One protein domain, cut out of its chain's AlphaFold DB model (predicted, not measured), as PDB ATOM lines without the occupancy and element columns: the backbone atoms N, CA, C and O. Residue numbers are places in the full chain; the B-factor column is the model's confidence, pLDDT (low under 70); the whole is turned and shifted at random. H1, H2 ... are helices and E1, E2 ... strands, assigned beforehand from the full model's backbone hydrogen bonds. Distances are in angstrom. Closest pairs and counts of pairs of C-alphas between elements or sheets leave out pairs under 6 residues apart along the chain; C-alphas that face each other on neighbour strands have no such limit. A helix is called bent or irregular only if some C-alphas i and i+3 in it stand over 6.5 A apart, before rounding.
ATOM      1  N   GLY A 121     306.639 210.013 244.644       42.53
ATOM      2  CA  GLY A 121     307.837 210.376 245.402       42.53
ATOM      3  C   GLY A 121     309.060 209.579 244.952       42.53
ATOM      4  O   GLY A 121     310.181 210.070 245.046       42.53
ATOM      5  N   ARG A 122     308.852 208.387 244.374       47.19
ATOM      6  CA  ARG A 122     309.910 207.554 243.797       47.19
ATOM      7  C   ARG A 122     310.182 207.809 242.327       47.19
ATOM      8  O   ARG A 122     311.320 207.612 241.946       47.19
ATOM      9  N   ARG A 123     309.240 208.317 241.529       51.59
ATOM     10  CA  ARG A 123     309.530 208.824 240.173       51.59
ATOM     11  C   ARG A 123     310.387 210.090 240.243       51.59
ATOM     12  O   ARG A 123     311.393 210.191 239.556       51.59
ATOM     13  N   LEU A 124     310.081 210.984 241.187       48.75
ATOM     14  CA  LEU A 124     310.905 212.156 241.508       48.75
ATOM     15  C   LEU A 124     312.261 211.765 242.113       48.75
ATOM     16  O   LEU A 124     313.288 212.306 241.711       48.75
ATOM     17  N   GLN A 125     312.299 210.794 243.035       44.06
ATOM     18  CA  GLN A 125     313.567 210.277 243.566       44.06
ATOM     19  C   GLN A 125     314.348 209.428 242.549       44.06
ATOM     20  O   GLN A 125     315.567 209.431 242.635       44.06
ATOM     21  N   ARG A 126     313.718 208.736 241.586       48.00
ATOM     22  CA  ARG A 126     314.383 208.020 240.478       48.00
ATOM     23  C   ARG A 126     314.914 208.997 239.447       48.00
ATOM     24  O   ARG A 126     316.095 208.919 239.162       48.00
ATOM     25  N   ALA A 127     314.139 209.983 239.003       45.97
ATOM     26  CA  ALA A 127     314.653 211.072 238.170       45.97
ATOM     27  C   ALA A 127     315.834 211.794 238.850       45.97
ATOM     28  O   ALA A 127     316.833 212.095 238.203       45.97
ATOM     29  N   ALA A 128     315.780 211.980 240.176       40.59
ATOM     30  CA  ALA A 128     316.877 212.563 240.950       40.59
ATOM     31  C   ALA A 128     318.060 211.606 241.239       40.59
ATOM     32  O   ALA A 128     319.150 212.089 241.542       40.59
ATOM     33  N   ARG A 129     317.887 210.271 241.181       43.81
ATOM     34  CA  ARG A 129     318.919 209.262 241.542       43.81
ATOM     35  C   ARG A 129     319.426 208.406 240.368       43.81
ATOM     36  O   ARG A 129     320.485 207.799 240.498       43.81
ATOM     37  N   GLN A 130     318.693 208.303 239.262       38.00
ATOM     38  CA  GLN A 130     318.878 207.329 238.178       38.00
ATOM     39  C   GLN A 130     318.292 207.836 236.844       38.00
ATOM     40  O   GLN A 130     317.130 207.590 236.565       38.00
ATOM     41  N   GLN A 131     319.115 208.477 236.008       46.91
ATOM     42  CA  GLN A 131     319.096 208.402 234.527       46.91
ATOM     43  C   GLN A 131     317.753 208.485 233.746       46.91
ATOM     44  O   GLN A 131     317.741 208.146 232.565       46.91
ATOM     45  N   GLU A 132     316.643 208.965 234.314       52.53
ATOM     46  CA  GLU A 132     315.445 209.302 233.535       52.53
ATOM     47  C   GLU A 132     315.661 210.610 232.754       52.53
ATOM     48  O   GLU A 132     316.374 211.503 233.226       52.53
ATOM     49  N   PRO A 133     315.051 210.775 231.566       66.94
ATOM     50  CA  PRO A 133     315.247 211.949 230.727       66.94
ATOM     51  C   PRO A 133     314.410 213.148 231.205       66.94
ATOM     52  O   PRO A 133     313.741 213.800 230.407       66.94
ATOM     53  N   LEU A 134     314.420 213.454 232.505       75.56
ATOM     54  CA  LEU A 134     313.630 214.540 233.083       75.56
ATOM     55  C   LEU A 134     314.495 215.568 233.812       75.56
ATOM     56  O   LEU A 134     315.330 215.230 234.649       75.56
ATOM     57  N   THR A 135     314.228 216.845 233.551       83.44
ATOM     58  CA  THR A 135     314.721 217.972 234.344       83.44
ATOM     59  C   THR A 135     313.662 218.317 235.385       83.44
ATOM     60  O   THR A 135     312.590 218.819 235.042       83.44
ATOM     61  N   VAL A 136     313.946 218.036 236.659       81.88
ATOM     62  CA  VAL A 136     313.036 218.322 237.780       81.88
ATOM     63  C   VAL A 136     313.362 219.686 238.383       81.88
ATOM     64  O   VAL A 136     314.489 219.943 238.801       81.88
ATOM     65  N   LEU A 137     312.355 220.550 238.442       84.94
ATOM     66  CA  LEU A 137     312.422 221.911 238.961       84.94
ATOM     67  C   LEU A 137     311.357 222.100 240.045       84.94
ATOM     68  O   LEU A 137     310.372 221.363 240.116       84.94
ATOM     69  N   THR A 138     311.542 223.103 240.898       83.31
ATOM     70  CA  THR A 138     310.586 223.416 241.972       83.31
ATOM     71  C   THR A 138     310.150 224.867 241.879       83.31
ATOM     72  O   THR A 138     310.971 225.749 241.645       83.31
ATOM     73  N   SER A 139     308.856 225.113 242.028       82.75
ATOM     74  CA  SER A 139     308.271 226.432 242.256       82.75
ATOM     75  C   SER A 139     307.819 226.530 243.721       82.75
ATOM     76  O   SER A 139     307.883 225.535 244.447       82.75
ATOM     77  N   PRO A 140     307.351 227.699 244.189       79.56
ATOM     78  CA  PRO A 140     306.828 227.830 245.549       79.56
ATOM     79  C   PRO A 140     305.654 226.892 245.877       79.56
ATOM     80  O   PRO A 140     305.499 226.506 247.030       79.56
ATOM     81  N   GLU A 141     304.831 226.532 244.887       80.12
ATOM     82  CA  GLU A 141     303.608 225.738 245.094       80.12
ATOM     83  C   GLU A 141     303.696 224.319 244.521       80.12
ATOM     84  O   GLU A 141     302.914 223.448 244.910       80.12
ATOM     85  N   MET A 142     304.613 224.068 243.580       85.12
ATOM     86  CA  MET A 142     304.615 222.848 242.772       85.12
ATOM     87  C   MET A 142     306.023 222.323 242.498       85.12
ATOM     88  O   MET A 142     307.000 223.067 242.437       85.12
ATOM     89  N   MET A 143     306.123 221.021 242.259       85.00
ATOM     90  CA  MET A 143     307.257 220.419 241.564       85.00
ATOM     91  C   MET A 143     306.879 220.183 240.102       85.00
ATOM     92  O   MET A 143     305.752 219.784 239.796       85.00
ATOM     93  N   VAL A 144     307.834 220.427 239.206       87.94
ATOM     94  CA  VAL A 144     307.652 220.324 237.757       87.94
ATOM     95  C   VAL A 144     308.730 219.422 237.170       87.94
ATOM     96  O   VAL A 144     309.911 219.656 237.398       87.94
ATOM     97  N   GLY A 145     308.341 218.411 236.398       86.88
ATOM     98  CA  GLY A 145     309.265 217.588 235.613       86.88
ATOM     99  C   GLY A 145     309.124 217.890 234.129       86.88
ATOM    100  O   GLY A 145     308.032 217.768 233.573       86.88
ATOM    101  N   LEU A 146     310.227 218.286 233.496       89.06
ATOM    102  CA  LEU A 146     310.304 218.591 232.069       89.06
ATOM    103  C   LEU A 146     311.015 217.476 231.315       89.06
ATOM    104  O   LEU A 146     312.088 217.058 231.739       89.06
ATOM    105  N   ARG A 147     310.475 217.052 230.171       86.69
ATOM    106  CA  ARG A 147     311.162 216.132 229.250       86.69
ATOM    107  C   ARG A 147     312.447 216.762 228.720       86.69
ATOM    108  O   ARG A 147     312.413 217.876 228.208       86.69
ATOM    109  N   ASN A 148     313.567 216.057 228.809       81.25
ATOM    110  CA  ASN A 148     314.865 216.558 228.356       81.25
ATOM    111  C   ASN A 148     314.917 216.698 226.834       81.25
ATOM    112  O   ASN A 148     315.577 217.609 226.337       81.25
ATOM    113  N   GLU A 149     314.228 215.822 226.095       81.69
ATOM    114  CA  GLU A 149     314.235 215.853 224.631       81.69
ATOM    115  C   GLU A 149     313.367 216.988 224.102       81.69
ATOM    116  O   GLU A 149     313.799 217.764 223.258       81.69
ATOM    117  N   THR A 150     312.130 217.081 224.588       85.94
ATOM    118  CA  THR A 150     311.120 217.973 224.008       85.94
ATOM    119  C   THR A 150     310.940 219.257 224.801       85.94
ATOM    120  O   THR A 150     310.479 220.239 224.230       85.94
ATOM    121  N   GLY A 151     311.254 219.267 226.102       88.38
ATOM    122  CA  GLY A 151     310.974 220.342 227.056       88.38
ATOM    123  C   GLY A 151     309.508 220.458 227.492       88.38
ATOM    124  O   GLY A 151     309.143 221.516 228.015       88.38
ATOM    125  N   THR A 152     308.645 219.484 227.166       92.12
ATOM    126  CA  THR A 152     307.225 219.470 227.576       92.12
ATOM    127  C   THR A 152     307.091 219.097 229.050       92.12
ATOM    128  O   THR A 152     308.007 218.518 229.638       92.12
ATOM    129  N   ILE A 153     305.962 219.459 229.663       92.44
ATOM    130  CA  ILE A 153     305.672 219.154 231.065       92.44
ATOM    131  C   ILE A 153     305.155 217.717 231.148       92.44
ATOM    132  O   ILE A 153     304.129 217.381 230.563       92.44
ATOM    133  N   GLU A 154     305.878 216.895 231.896       86.56
ATOM    134  CA  GLU A 154     305.548 215.496 232.177       86.56
ATOM    135  C   GLU A 154     305.001 215.323 233.597       86.56
ATOM    136  O   GLU A 154     304.062 214.572 233.834       86.56
ATOM    137  N   LEU A 155     305.570 216.048 234.559       85.38
ATOM    138  CA  LEU A 155     305.130 216.018 235.950       85.38
ATOM    139  C   LEU A 155     304.720 217.417 236.374       85.38
ATOM    140  O   LEU A 155     305.477 218.373 236.194       85.38
ATOM    141  N   LEU A 156     303.543 217.518 236.980       89.06
ATOM    142  CA  LEU A 156     303.083 218.724 237.651       89.06
ATOM    143  C   LEU A 156     302.360 218.290 238.923       89.06
ATOM    144  O   LEU A 156     301.266 217.731 238.857       89.06
ATOM    145  N   THR A 157     303.000 218.505 240.071       85.88
ATOM    146  CA  THR A 157     302.521 218.012 241.370       85.88
ATOM    147  C   THR A 157     302.618 219.094 242.451       85.88
ATOM    148  O   THR A 157     303.579 219.866 242.437       85.88
ATOM    149  N   PRO A 158     301.651 219.201 243.381       82.69
ATOM    150  CA  PRO A 158     301.742 220.114 244.521       82.69
ATOM    151  C   PRO A 158     302.951 219.825 245.424       82.69
ATOM    152  O   PRO A 158     303.316 218.675 245.635       82.69
ATOM    153  N   HIS A 159     303.533 220.860 246.032       70.94
ATOM    154  CA  HIS A 159     304.730 220.755 246.884       70.94
ATOM    155  C   HIS A 159     304.492 220.100 248.270       70.94
ATOM    156  O   HIS A 159     305.401 220.066 249.092       70.94
ATOM    157  N   SER A 160     303.289 219.599 248.586       57.62
ATOM    158  CA  SER A 160     302.970 219.113 249.939       57.62
ATOM    159  C   SER A 160     303.698 217.810 250.289       57.62
ATOM    160  O   SER A 160     303.537 216.806 249.591       57.62
ATOM    161  N   GLU A 161     304.381 217.784 251.437       43.03
ATOM    162  CA  GLU A 161     305.035 216.591 252.009       43.03
ATOM    163  C   GLU A 161     304.064 215.414 252.254       43.03
ATOM    164  O   GLU A 161     304.492 214.267 252.339       43.03
ATOM    165  N   THR A 162     302.754 215.680 252.323       41.50
ATOM    166  CA  THR A 162     301.703 214.710 252.674       41.50
ATOM    167  C   THR A 162     301.130 213.921 251.496       41.50
ATOM    168  O   THR A 162     300.392 212.969 251.721       41.50
ATOM    169  N   GLN A 163     301.405 214.308 250.244       50.22
ATOM    170  CA  GLN A 163     300.892 213.599 249.060       50.22
ATOM    171  C   GLN A 163     301.912 213.565 247.915       50.22
ATOM    172  O   GLN A 163     301.628 214.038 246.812       50.22
ATOM    173  N   PRO A 164     303.089 212.958 248.125       47.66
ATOM    174  CA  PRO A 164     304.123 212.879 247.101       47.66
ATOM    175  C   PRO A 164     303.735 211.967 245.923       47.66
ATOM    176  O   PRO A 164     304.601 211.640 245.131       47.66
ATOM    177  N   HIS A 165     302.480 211.508 245.811       61.00
ATOM    178  CA  HIS A 165     302.030 210.354 245.022       61.00
ATOM    179  C   HIS A 165     301.106 210.686 243.829       61.00
ATOM    180  O   HIS A 165     300.689 209.772 243.129       61.00
ATOM    181  N   PHE A 166     300.828 211.965 243.553       78.06
ATOM    182  CA  PHE A 166     299.883 212.396 242.509       78.06
ATOM    183  C   PHE A 166     300.513 213.393 241.521       78.06
ATOM    184  O   PHE A 166     301.299 214.248 241.927       78.06
ATOM    185  N   SER A 167     300.143 213.323 240.241       86.31
ATOM    186  CA  SER A 167     300.530 214.274 239.188       86.31
ATOM    187  C   SER A 167     299.317 214.573 238.309       86.31
ATOM    188  O   SER A 167     298.581 213.656 237.969       86.31
ATOM    189  N   PHE A 168     299.094 215.837 237.939       91.62
ATOM    190  CA  PHE A 168     297.927 216.203 237.121       91.62
ATOM    191  C   PHE A 168     298.004 215.696 235.659       91.62
ATOM    192  O   PHE A 168     296.988 215.223 235.147       91.62
ATOM    193  N   PRO A 169     299.142 215.814 234.939       92.19
ATOM    194  CA  PRO A 169     299.270 215.316 233.570       92.19
ATOM    195  C   PRO A 169     299.295 213.788 233.514       92.19
ATOM    196  O   PRO A 169     299.781 213.149 234.448       92.19
ATOM    197  N   LEU A 170     298.847 213.221 232.388       89.31
ATOM    198  CA  LEU A 170     299.031 211.800 232.080       89.31
ATOM    199  C   LEU A 170     300.521 211.428 232.195       89.31
ATOM    200  O   LEU A 170     301.352 212.161 231.643       89.31
ATOM    201  N   PRO A 171     300.875 210.284 232.805       83.31
ATOM    202  CA  PRO A 171     302.263 209.849 232.911       83.31
ATOM    203  C   PRO A 171     302.813 209.350 231.566       83.31
ATOM    204  O   PRO A 171     302.093 208.762 230.762       83.31
ATOM    205  N   LEU A 172     304.106 209.565 231.322       82.69
ATOM    206  CA  LEU A 172     304.867 209.080 230.167       82.69
ATOM    207  C   LEU A 172     304.914 207.555 230.112       82.69
ATOM    208  O   LEU A 172     304.813 206.973 229.041       82.69
ATOM    209  N   THR A 173     305.099 206.910 231.259       79.00
ATOM    210  CA  THR A 173     305.157 205.458 231.391       79.00
ATOM    211  C   THR A 173     304.520 205.053 232.709       79.00
ATOM    212  O   THR A 173     304.725 205.720 233.727       79.00
ATOM    213  N   ASP A 174     303.778 203.949 232.700       74.81
ATOM    214  CA  ASP A 174     303.281 203.318 233.920       74.81
ATOM    215  C   ASP A 174     303.197 201.798 233.735       74.81
ATOM    216  O   ASP A 174     302.390 201.287 232.958       74.81
ATOM    217  N   ALA A 175     304.059 201.076 234.456       68.62
ATOM    218  CA  ALA A 175     304.160 199.621 234.388       68.62
ATOM    219  C   ALA A 175     303.009 198.886 235.101       68.62
ATOM    220  O   ALA A 175     302.844 197.684 234.889       68.62
ATOM    221  N   GLU A 176     302.240 199.577 235.950       67.38
ATOM    222  CA  GLU A 176     301.073 199.022 236.650       67.38
ATOM    223  C   GLU A 176     299.770 199.236 235.865       67.38
ATOM    224  O   GLU A 176     298.764 198.590 236.157       67.38
ATOM    225  N   VAL A 177     299.789 200.099 234.844       72.81
ATOM    226  CA  VAL A 177     298.671 200.294 233.916       72.81
ATOM    227  C   VAL A 177     298.762 199.250 232.809       72.81
ATOM    228  O   VAL A 177     299.473 199.410 231.813       72.81
ATOM    229  N   HIS A 178     298.038 198.147 232.984       72.62
ATOM    230  CA  HIS A 178     298.049 197.031 232.042       72.62
ATOM    231  C   HIS A 178     297.025 197.239 230.923       72.62
ATOM    232  O   HIS A 178     295.818 197.145 231.131       72.62
ATOM    233  N   LEU A 179     297.509 197.434 229.696       77.06
ATOM    234  CA  LEU A 179     296.667 197.687 228.520       77.06
ATOM    235  C   LEU A 179     296.215 196.399 227.801       77.06
ATOM    236  O   LEU A 179     295.560 196.466 226.761       77.06
ATOM    237  N   GLY A 180     296.545 195.229 228.360       67.38
ATOM    238  CA  GLY A 180     296.309 193.911 227.764       67.38
ATOM    239  C   GLY A 180     297.491 193.412 226.921       67.38
ATOM    240  O   GLY A 180     298.402 194.162 226.590       67.38
ATOM    241  N   ASN A 181     297.519 192.114 226.598       72.50
ATOM    242  CA  ASN A 181     298.579 191.471 225.791       72.50
ATOM    243  C   ASN A 181     300.025 191.683 226.299       72.50
ATOM    244  O   ASN A 181     300.969 191.648 225.512       72.50
ATOM    245  N   GLY A 182     300.208 191.904 227.604       67.75
ATOM    246  CA  GLY A 182     301.516 192.197 228.200       67.75
ATOM    247  C   GLY A 182     302.029 193.618 227.935       67.75
ATOM    248  O   GLY A 182     303.171 193.911 228.276       67.75
ATOM    249  N   GLN A 183     301.211 194.492 227.342       73.75
ATOM    250  CA  GLN A 183     301.533 195.903 227.153       73.75
ATOM    251  C   GLN A 183     301.229 196.700 228.422       73.75
ATOM    252  O   GLN A 183     300.251 196.437 229.130       73.75
ATOM    253  N   VAL A 184     302.074 197.691 228.675       79.38
ATOM    254  CA  VAL A 184     301.913 198.691 229.729       79.38
ATOM    255  C   VAL A 184     301.786 200.072 229.095       79.38
ATOM    256  O   VAL A 184     302.038 200.218 227.896       79.38
ATOM    257  N   LEU A 185     301.388 201.078 229.868       82.44
ATOM    258  CA  LEU A 185     301.343 202.449 229.369       82.44
ATOM    259  C   LEU A 185     302.762 202.930 229.026       82.44
ATOM    260  O   LEU A 185     303.624 203.003 229.902       82.44
ATOM    261  N   ASP A 186     302.990 203.265 227.755       85.94
ATOM    262  CA  ASP A 186     304.234 203.849 227.243       85.94
ATOM    263  C   ASP A 186     303.933 204.899 226.165       85.94
ATOM    264  O   ASP A 186     303.417 204.593 225.089       85.94
ATOM    265  N   ARG A 187     304.255 206.153 226.486       89.19
ATOM    266  CA  ARG A 187     304.066 207.367 225.678       89.19
ATOM    267  C   ARG A 187     305.394 208.018 225.297       89.19
ATOM    268  O   ARG A 187     305.434 209.178 224.886       89.19
TER     269      ARG A 187
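This is residues 121 to 187 of the 1150 residues of an uncharacterized protein of Chrysochromulina tobinii (UniProt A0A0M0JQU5). What does the domain look like? It has two lobes: one is a sheet of three strands, E1, E2 and E3, with helix H1 across one face, and the other is a bent hairpin, E4 and E5, set off to one side at the end of a long link. What is it made of? The printed part has 67 residues, with one named helix and five named strands in the order H1 E1 E2 E3 E4 E5; the sheets, E1 - E2 - E3 and E4 - E5, are antiparallel, and the class is mixed, helices and strands. How spread out is it? It is only just compact, close to loose, with a radius of gyration of the C-alphas of 12.6 A and spans of 42 by 28 by 21 A.

How does the helix sit on the first sheet? H1, residues 121 to 129, is on the sheet of E1, residues 134 to 138, E2, residues 142 to 147, and E3, residues 153 to 158, at a height over the sheet of 9.6 A. It lies over E1 and E2 and runs across the strands, at 64 degrees to E1 on the local plane; H1 and E1 come closest at the C-alphas of Ala 127 and Leu 134, 6.2 A apart. Every O i to N i+4 pair of H1 is within hydrogen-bond range. How are these strands joined? They form a meander, each strand the antiparallel neighbour of the one before, with E1 and E3 as edge strands. In the hairpin E1 and E2, N 135 and O 146 are 2.8 A apart; in the hairpin E2 and E3, N 143 and O 157 are 2.8 A apart, both within hydrogen-bond range. What of the last two strands? E4, residues 173 to 180, and E5, residues 183 to 186, form an antiparallel hairpin, with N 174 and O 185 within hydrogen-bond range at 3.0 A. Both are apart from H1, E1, E2 and E3.

Where do the first elements lie? H1 begins at C-alpha 121, (307.837, 210.376, 245.402), and is 11.8 A long; E1 is 12.9 A, E2 16.5 A and E3 14.1 A. Where do the last ones lie? E4 begins at C-alpha 173, (305.157, 205.458, 231.391), measures 15.0 A and bends by 87 degrees at residue 176. E5, 8.4 A long, ends at C-alpha 186, (304.234, 203.849, 227.243).

How large is it? The two C-alphas farthest apart, those of Pro 140 and Asn 181, are 42.2 A apart. Is the backbone unbroken? The printed part has no cut; the link from E3 to E4, residues 159 to 172, is long, and the other links are tight. Where is confidence low? The mean pLDDT of the printed part is 72.3; residues 121 to 133, 160 to 165, 175 to 176, 180 and 182 are under 70, and H1 has a mean of 46.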